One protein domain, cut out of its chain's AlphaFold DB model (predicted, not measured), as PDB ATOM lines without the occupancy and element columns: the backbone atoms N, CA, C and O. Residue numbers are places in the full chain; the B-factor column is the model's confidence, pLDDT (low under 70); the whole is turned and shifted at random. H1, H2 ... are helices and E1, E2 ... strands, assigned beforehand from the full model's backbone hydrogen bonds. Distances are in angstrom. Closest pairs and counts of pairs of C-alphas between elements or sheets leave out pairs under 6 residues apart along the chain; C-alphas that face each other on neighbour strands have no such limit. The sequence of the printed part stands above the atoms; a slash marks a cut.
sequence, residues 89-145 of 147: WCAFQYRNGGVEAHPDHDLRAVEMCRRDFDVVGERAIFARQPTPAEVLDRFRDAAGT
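What this domain is: This is residues 89 to 145 of the 147 residues of an uncharacterized protein of Hwanghaeicola aestuarii (UniProt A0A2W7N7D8). A small sheet of three antiparallel strands, E2, E1 and E3, stands between two short helices, H1 over one face and H2 over the other, and a short tail, residues 140 to 145, sticks out at the end. H1 runs along the strands and H2 runs across them, and with a helix on each face of the sheet the whole has three layers, H1, the sheet and H2. The printed part has 57 residues, with two named helices and three named strands in the order E1, E2, H1, E3, H2 along the chain. The class is mixed, helices and strands; the sheet's order is E2, E1, E3. The whole is compact, with a radius of gyration of the C-alphas of 10.7 A, and the C-alphas span 31 by 28 by 17 A.

Where its parts are: E1, residues 89 to 94, begins at C-alpha 89 at (161.207, 173.247, 104.948) and is 16.0 A long from first to last C-alpha. E2, residues 99 to 103, is 13.8 A long. H1, residues 107 to 114, is 10.2 A long. E3, residues 119 to 126, is the longest strand at 20.1 A, and its C-alpha 126 is at (161.771, 167.458, 102.625). H2, residues 132 to 140, is 12.5 A long and ends at C-alpha 140 at (147.881, 170.869, 94.697).

How they stand to each other: E1 is the inner strand, and E2 and E3 are edge strands. E1 and E2 form a hairpin, antiparallel at 158 degrees, with N 92 and O 100 within hydrogen-bond range at 2.8 A. E1 and E3 are antiparallel at 155 degrees, with N 91 and O 123 at 2.8 A and N 123 and O 91 at 2.9 A. E2, H1 and E3 make a split strand-helix-strand unit, two strands running the same way with a helix between them in the chain and E1 between them in the sheet; its crossover is right-handed. H1 is on the sheet at a height of 8.8 A, over E1 and only just over E2, on which 3 of its C-alphas fall. It runs along the strands, at 24 degrees to E1 on the local plane, and its closest C-alphas to E2 are those of Val 110 and His 102, 6.3 A apart. H2 is on the opposite face at a height of 8.5 A, over E2 and only just over E1, on which 3 of its C-alphas fall. It runs across the strands, at 74 degrees to E2 on the local plane; the closest C-alphas of the two are those of Leu 136 and Val 99, 6.3 A apart. H1 and H2 are apart. In both helices every O i to N i+4 pair is within hydrogen-bond range.

The domain as a whole: The C-alphas farthest apart are those of Arg 108 and Thr 145, at 31.9 A. The sheet is only just strongly twisted, its C-alphas lying up to 4.1 A off the best plane. The printed part has no cut, and its four links between named elements are tight. Residues 140 to 145, of which 140 belongs to H2, stand free. The mean pLDDT of the printed part is 90.4, and residues 142 to 145 are under 70.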
ATOM      1  N   TRP A  89     161.695 171.919 105.263       97.19
ATOM      2  CA  TRP A  89     161.207 173.247 104.948       97.19
ATOM      3  C   TRP A  89     159.764 173.370 105.419       97.19
ATOM      4  O   TRP A  89     158.956 172.465 105.201       97.19
ATOM      5  N   CYS A  90     159.443 174.486 106.061       96.94
ATOM      6  CA  CYS A  90     158.080 174.905 106.341       96.94
ATOM      7  C   CYS A  90     157.593 175.709 105.141       96.94
ATOM      8  O   CYS A  90     158.085 176.807 104.883       96.94
ATOM      9  N   ALA A  91     156.673 175.126 104.384       97.12
ATOM     10  CA  ALA A  91     156.060 175.746 103.229       97.12
ATOM     11  C   ALA A  91     154.703 176.342 103.586       97.12
ATOM     12  O   ALA A  91     153.915 175.716 104.298       97.12
ATOM     13  N   PHE A  92     154.423 177.514 103.033       96.88
ATOM     14  CA  PHE A  92     153.228 178.303 103.279       96.88
ATOM     15  C   PHE A  92     152.549 178.636 101.954       96.88
ATOM     16  O   PHE A  92     153.209 179.021 100.989       96.88
ATOM     17  N   GLN A  93     151.229 178.482 101.912       96.12
ATOM     18  CA  GLN A  93     150.387 178.898 100.798       96.12
ATOM     19  C   GLN A  93     149.576 180.118 101.218       96.12
ATOM     20  O   GLN A  93     148.908 180.085 102.249       96.12
ATOM     21  N   TYR A  94     149.593 181.159 100.395       95.50
ATOM     22  CA  TYR A  94     148.863 182.401 100.618       95.50
ATOM     23  C   TYR A  94     147.559 182.439  99.814       95.50
ATOM     24  O   TYR A  94     147.415 181.791  98.774       95.50
ATOM     25  N   ARG A  95     146.592 183.243 100.267       94.25
ATOM     26  CA  ARG A  95     145.268 183.402  99.639       94.25
ATOM     27  C   ARG A  95     145.342 183.900  98.196       94.25
ATOM     28  O   ARG A  95     144.489 183.555  97.385       94.25
ATOM     29  N   ASN A  96     146.365 184.686  97.867       92.56
ATOM     30  CA  ASN A  96     146.634 185.164  96.507       92.56
ATOM     31  C   ASN A  96     147.225 184.079  95.577       92.56
ATOM     32  O   ASN A  96     147.532 184.372  94.424       92.56
ATOM     33  N   GLY A  97     147.399 182.845  96.065       90.75
ATOM     34  CA  GLY A  97     148.007 181.732  95.337       90.75
ATOM     35  C   GLY A  97     149.537 181.699  95.393       90.75
ATOM     36  O   GLY A  97     150.133 180.768  94.851       90.75
ATOM     37  N   GLY A  98     150.170 182.679  96.041       93.88
ATOM     38  CA  GLY A  98     151.606 182.697  96.295       93.88
ATOM     39  C   GLY A  98     152.028 181.575  97.239       93.88
ATOM     40  O   GLY A  98     151.244 181.111  98.070       93.88
ATOM     41  N   VAL A  99     153.279 181.137  97.105       95.19
ATOM     42  CA  VAL A  99     153.878 180.137  97.987       95.19
ATOM     43  C   VAL A  99     155.268 180.566  98.416       95.19
ATOM     44  O   VAL A  99     156.036 181.103  97.616       95.19
ATOM     45  N   GLU A 100     155.595 180.287  99.670       95.44
ATOM     46  CA  GLU A 100     156.918 180.520 100.243       95.44
ATOM     47  C   GLU A 100     157.356 179.290 101.029       95.44
ATOM     48  O   GLU A 100     156.528 178.515 101.508       95.44
ATOM     49  N   ALA A 101     158.664 179.079 101.145       96.88
ATOM     50  CA  ALA A 101     159.215 178.004 101.950       96.88
ATOM     51  C   ALA A 101     160.455 178.491 102.687       96.88
ATOM     52  O   ALA A 101     161.388 179.016 102.077       96.88
ATOM     53  N   HIS A 102     160.475 178.261 103.995       96.75
ATOM     54  CA  HIS A 102     161.590 178.612 104.862       96.75
ATOM     55  C   HIS A 102     162.189 177.353 105.486       96.75
ATOM     56  O   HIS A 102     161.441 176.422 105.805       96.75
ATOM     57  N   PRO A 103     163.518 177.280 105.665       96.12
ATOM     58  CA  PRO A 103     164.125 176.200 106.430       96.12
ATOM     59  C   PRO A 103     163.519 176.154 107.834       96.12
ATOM     60  O   PRO A 103     163.342 177.194 108.460       96.12
ATOM     61  N   ASP A 104     163.236 174.963 108.361       95.19
ATOM     62  CA  ASP A 104     162.576 174.828 109.673       95.19
ATOM     63  C   ASP A 104     163.360 175.443 110.856       95.19
ATOM     64  O   ASP A 104     162.778 175.721 111.901       95.19
ATOM     65  N   HIS A 105     164.669 175.653 110.698       95.62
ATOM     66  CA  HIS A 105     165.546 176.260 111.695       95.62
ATOM     67  C   HIS A 105     165.510 177.795 111.667       95.62
ATOM     68  O   HIS A 105     165.933 178.423 112.636       95.62
ATOM     69  N   ASP A 106     164.975 178.405 110.603       94.88
ATOM     70  CA  ASP A 106     164.705 179.844 110.543       94.88
ATOM     71  C   ASP A 106     163.374 180.149 111.241       94.88
ATOM     72  O   ASP A 106     162.352 180.463 110.626       94.88
ATOM     73  N   LEU A 107     163.391 180.018 112.570       92.88
ATOM     74  CA  LEU A 107     162.208 180.185 113.415       92.88
ATOM     75  C   LEU A 107     161.531 181.534 113.201       92.88
ATOM     76  O   LEU A 107     160.308 181.614 113.217       92.88
ATOM     77  N   ARG A 108     162.311 182.595 112.967       91.69
ATOM     78  CA  ARG A 108     161.764 183.936 112.769       91.69
ATOM     79  C   ARG A 108     160.934 184.001 111.494       91.69
ATOM     80  O   ARG A 108     159.810 184.494 111.552       91.69
ATOM     81  N   ALA A 109     161.467 183.532 110.366       93.75
ATOM     82  CA  ALA A 109     160.724 183.539 109.110       93.75
ATOM     83  C   ALA A 109     159.477 182.645 109.201       93.75
ATOM     84  O   ALA A 109     158.377 183.074 108.860       93.75
ATOM     85  N   VAL A 110     159.627 181.445 109.771       95.69
ATOM     86  CA  VAL A 110     158.524 180.498 109.987       95.69
ATOM     87  C   VAL A 110     157.421 181.098 110.868       95.69
ATOM     88  O   VAL A 110     156.241 181.001 110.536       95.69
ATOM     89  N   GLU A 111     157.769 181.741 111.983       94.75
ATOM     90  CA  GLU A 111     156.799 182.394 112.869       94.75
ATOM     91  C   GLU A 111     156.124 183.605 112.224       94.75
ATOM     92  O   GLU A 111     154.946 183.849 112.491       94.75
ATOM     93  N   MET A 112     156.842 184.362 111.389       95.31
ATOM     94  CA  MET A 112     156.259 185.476 110.641       95.31
ATOM     95  C   MET A 112     155.170 184.980 109.688       95.31
ATOM     96  O   MET A 112     154.057 185.496 109.751       95.31
ATOM     97  N   CYS A 113     155.442 183.936 108.900       96.19
ATOM     98  CA  CYS A 113     154.442 183.341 108.010       96.19
ATOM     99  C   CYS A 113     153.251 182.761 108.789       96.19
ATOM    100  O   CYS A 113     152.104 182.993 108.431       96.19
ATOM    101  N   ARG A 114     153.487 182.065 109.911       95.56
ATOM    102  CA  ARG A 114     152.403 181.506 110.749       95.56
ATOM    103  C   ARG A 114     151.463 182.554 111.346       95.56
ATOM    104  O   ARG A 114     150.339 182.222 111.711       95.56
ATOM    105  N   ARG A 115     151.933 183.792 111.516       96.56
ATOM    106  CA  ARG A 115     151.140 184.910 112.049       96.56
ATOM    107  C   ARG A 115     150.450 185.724 110.955       96.56
ATOM    108  O   ARG A 115     149.664 186.608 111.291       96.56
ATOM    109  N   ASP A 116     150.743 185.456 109.688       95.88
ATOM    110  CA  ASP A 116     150.141 186.154 108.561       95.88
ATOM    111  C   ASP A 116     148.716 185.631 108.297       95.88
ATOM    112  O   ASP A 116     148.486 184.435 108.122       95.88
ATOM    113  N   PHE A 117     147.741 186.542 108.265       95.50
ATOM    114  CA  PHE A 117     146.328 186.224 108.034       95.50
ATOM    115  C   PHE A 117     146.014 185.817 106.588       95.50
ATOM    116  O   PHE A 117     144.936 185.265 106.325       95.50
ATOM    117  N   ASP A 118     146.920 186.097 105.650       96.19
ATOM    118  CA  ASP A 118     146.792 185.681 104.259       96.19
ATOM    119  C   ASP A 118     147.297 184.255 104.024       96.19
ATOM    120  O   ASP A 118     146.990 183.686 102.974       96.19
ATOM    121  N   VAL A 119     147.993 183.635 104.983       96.00
ATOM    122  CA  VAL A 119     148.363 182.216 104.902       96.00
ATOM    123  C   VAL A 119     147.121 181.340 105.076       96.00
ATOM    124  O   VAL A 119     146.405 181.401 106.073       96.00
ATOM    125  N   VAL A 120     146.863 180.498 104.077       95.69
ATOM    126  CA  VAL A 120     145.722 179.569 104.008       95.69
ATOM    127  C   VAL A 120     146.134 178.101 104.143       95.69
ATOM    128  O   VAL A 120     145.272 177.235 104.278       95.69
ATOM    129  N   GLY A 121     147.435 177.803 104.127       94.12
ATOM    130  CA  GLY A 121     147.946 176.451 104.325       94.12
ATOM    131  C   GLY A 121     149.411 176.425 104.747       94.12
ATOM    132  O   GLY A 121     150.206 177.239 104.288       94.12
ATOM    133  N   GLU A 122     149.769 175.450 105.582       95.38
ATOM    134  CA  GLU A 122     151.142 175.157 106.010       95.38
ATOM    135  C   GLU A 122     151.432 173.666 105.794       95.38
ATOM    136  O   GLU A 122     150.588 172.814 106.088       95.38
ATOM    137  N   ARG A 123     152.619 173.334 105.274       94.00
ATOM    138  CA  ARG A 123     153.080 171.949 105.078       94.00
ATOM    139  C   ARG A 123     154.579 171.821 105.316       94.00
ATOM    140  O   ARG A 123     155.344 172.732 105.022       94.00
ATOM    141  N   ALA A 124     155.009 170.649 105.775       94.19
ATOM    142  CA  ALA A 124     156.422 170.287 105.788       94.19
ATOM    143  C   ALA A 124     156.834 169.680 104.437       94.19
ATOM    144  O   ALA A 124     156.144 168.808 103.908       94.19
ATOM    145  N   ILE A 125     157.976 170.115 103.904       94.50
ATOM    146  CA  ILE A 125     158.586 169.582 102.680       94.50
ATOM    147  C   ILE A 125     160.014 169.139 102.997       94.50
ATOM    148  O   ILE A 125     160.772 169.878 103.618       94.50
ATOM    149  N   PHE A 126     160.397 167.949 102.539       94.38
ATOM    150  CA  PHE A 126     161.771 167.458 102.625       94.38
ATOM    151  C   PHE A 126     162.450 167.589 101.260       94.38
ATOM    152  O   PHE A 126     162.081 166.897 100.311       94.38
ATOM    153  N   ALA A 127     163.409 168.508 101.145       93.75
ATOM    154  CA  ALA A 127     164.095 168.825  99.892       93.75
ATOM    155  C   ALA A 127     165.460 169.469 100.165       93.75
ATOM    156  O   ALA A 127     165.644 170.144 101.175       93.75
ATOM    157  N   ARG A 128     166.426 169.307  99.246       91.94
ATOM    158  CA  ARG A 128     167.718 170.017  99.342       91.94
ATOM    159  C   ARG A 128     167.524 171.530  99.254       91.94
ATOM    160  O   ARG A 128     168.037 172.258 100.092       91.94
ATOM    161  N   GLN A 129     166.751 171.969  98.268       91.88
ATOM    162  CA  GLN A 129     166.323 173.350  98.095       91.88
ATOM    163  C   GLN A 129     165.035 173.334  97.259       91.88
ATOM    164  O   GLN A 129     165.117 173.053  96.065       91.88
ATOM    165  N   PRO A 130     163.856 173.552  97.862       91.62
ATOM    166  CA  PRO A 130     162.600 173.507  97.135       91.62
ATOM    167  C   PRO A 130     162.448 174.755  96.261       91.62
ATOM    168  O   PRO A 130     162.652 175.884  96.708       91.62
ATOM    169  N   THR A 131     162.063 174.553  95.009       91.56
ATOM    170  CA  THR A 131     161.657 175.628  94.100       91.56
ATOM    171  C   THR A 131     160.206 176.042  94.370       91.56
ATOM    172  O   THR A 131     159.408 175.215  94.813       91.56
ATOM    173  N   PRO A 132     159.794 177.285  94.051       89.50
ATOM    174  CA  PRO A 132     158.396 177.697  94.205       89.50
ATOM    175  C   PRO A 132     157.398 176.792  93.464       89.50
ATOM    176  O   PRO A 132     156.300 176.558  93.957       89.50
ATOM    177  N   ALA A 133     157.784 176.243  92.306       88.38
ATOM    178  CA  ALA A 133     156.958 175.296  91.558       88.38
ATOM    179  C   ALA A 133     156.762 173.977  92.324       88.38
ATOM    180  O   ALA A 133     155.629 173.542  92.505       88.38
ATOM    181  N   GLU A 134     157.844 173.397  92.856       89.00
ATOM    182  CA  GLU A 134     157.763 172.192  93.693       89.00
ATOM    183  C   GLU A 134     156.924 172.432  94.949       89.00
ATOM    184  O   GLU A 134     156.147 171.567  95.341       89.00
ATOM    185  N   VAL A 135     157.045 173.607  95.578       90.94
ATOM    186  CA  VAL A 135     156.215 173.966  96.736       90.94
ATOM    187  C   VAL A 135     154.739 174.018  96.345       90.94
ATOM    188  O   VAL A 135     153.902 173.433  97.031       90.94
ATOM    189  N   LEU A 136     154.412 174.689  95.240       90.12
ATOM    190  CA  LEU A 136     153.039 174.826  94.765       90.12
ATOM    191  C   LEU A 136     152.401 173.471  94.435       90.12
ATOM    192  O   LEU A 136     151.256 173.225  94.819       90.12
ATOM    193  N   ASP A 137     153.140 172.581  93.776       89.06
ATOM    194  CA  ASP A 137     152.644 171.250  93.421       89.06
ATOM    195  C   ASP A 137     152.325 170.416  94.672       89.06
ATOM    196  O   ASP A 137     151.272 169.781  94.736       89.06
ATOM    197  N   ARG A 138     153.115 170.545  95.751       87.44
ATOM    198  CA  ARG A 138     152.813 169.894  97.044       87.44
ATOM    199  C   ARG A 138     151.497 170.343  97.676       87.44
ATOM    200  O   ARG A 138     150.886 169.569  98.416       87.44
ATOM    201  N   PHE A 139     151.056 171.575  97.422       88.81
ATOM    202  CA  PHE A 139     149.747 172.050  97.877       88.81
ATOM    203  C   PHE A 139     148.605 171.584  96.964       88.81
ATOM    204  O   PHE A 139     147.495 171.374  97.454       88.81
ATOM    205  N   ARG A 140     148.869 171.365  95.671       86.12
ATOM    206  CA  ARG A 140     147.881 170.869  94.697       86.12
ATOM    207  C   ARG A 140     147.579 169.384  94.865       86.12
ATOM    208  O   ARG A 140     146.407 169.016  94.866       86.12
ATOM    209  N   ASP A 141     148.602 168.558  95.073       71.25
ATOM    210  CA  ASP A 141     148.462 167.095  95.182       71.25
ATOM    211  C   ASP A 141     147.476 166.671  96.281       71.25
ATOM    212  O   ASP A 141     146.767 165.674  96.164       71.25
ATOM    213  N   ALA A 142     147.368 167.467  97.342       59.56
ATOM    214  CA  ALA A 142     146.474 167.185  98.456       59.56
ATOM    215  C   ALA A 142     145.039 167.694  98.274       59.56
ATOM    216  O   ALA A 142     144.147 167.219  98.971       59.56
ATOM    217  N   ALA A 143     144.795 168.625  97.348       58.47
ATOM    218  CA  ALA A 143     143.435 169.006  96.964       58.47
ATOM    219  C   ALA A 143     142.761 167.925  96.092       58.47
ATOM    220  O   ALA A 143     141.546 167.947  95.917       58.47
ATOM    221  N   GLY A 144     143.541 166.969  95.567       48.00
ATOM    222  CA  GLY A 144     143.068 165.840  94.762       48.00
ATOM    223  C   GLY A 144     142.791 164.545  95.537       48.00
ATOM    224  O   GLY A 144     142.384 163.566  94.923       48.00
ATOM    225  N   THR A 145     142.995 164.499  96.863       41.88
ATOM    226  CA  THR A 145     142.768 163.289  97.692       41.88
ATOM    227  C   THR A 145     141.400 163.285  98.392       41.88
ATOM    228  O   THR A 145     141.259 162.833  99.525       41.88
TER     229      THR A 145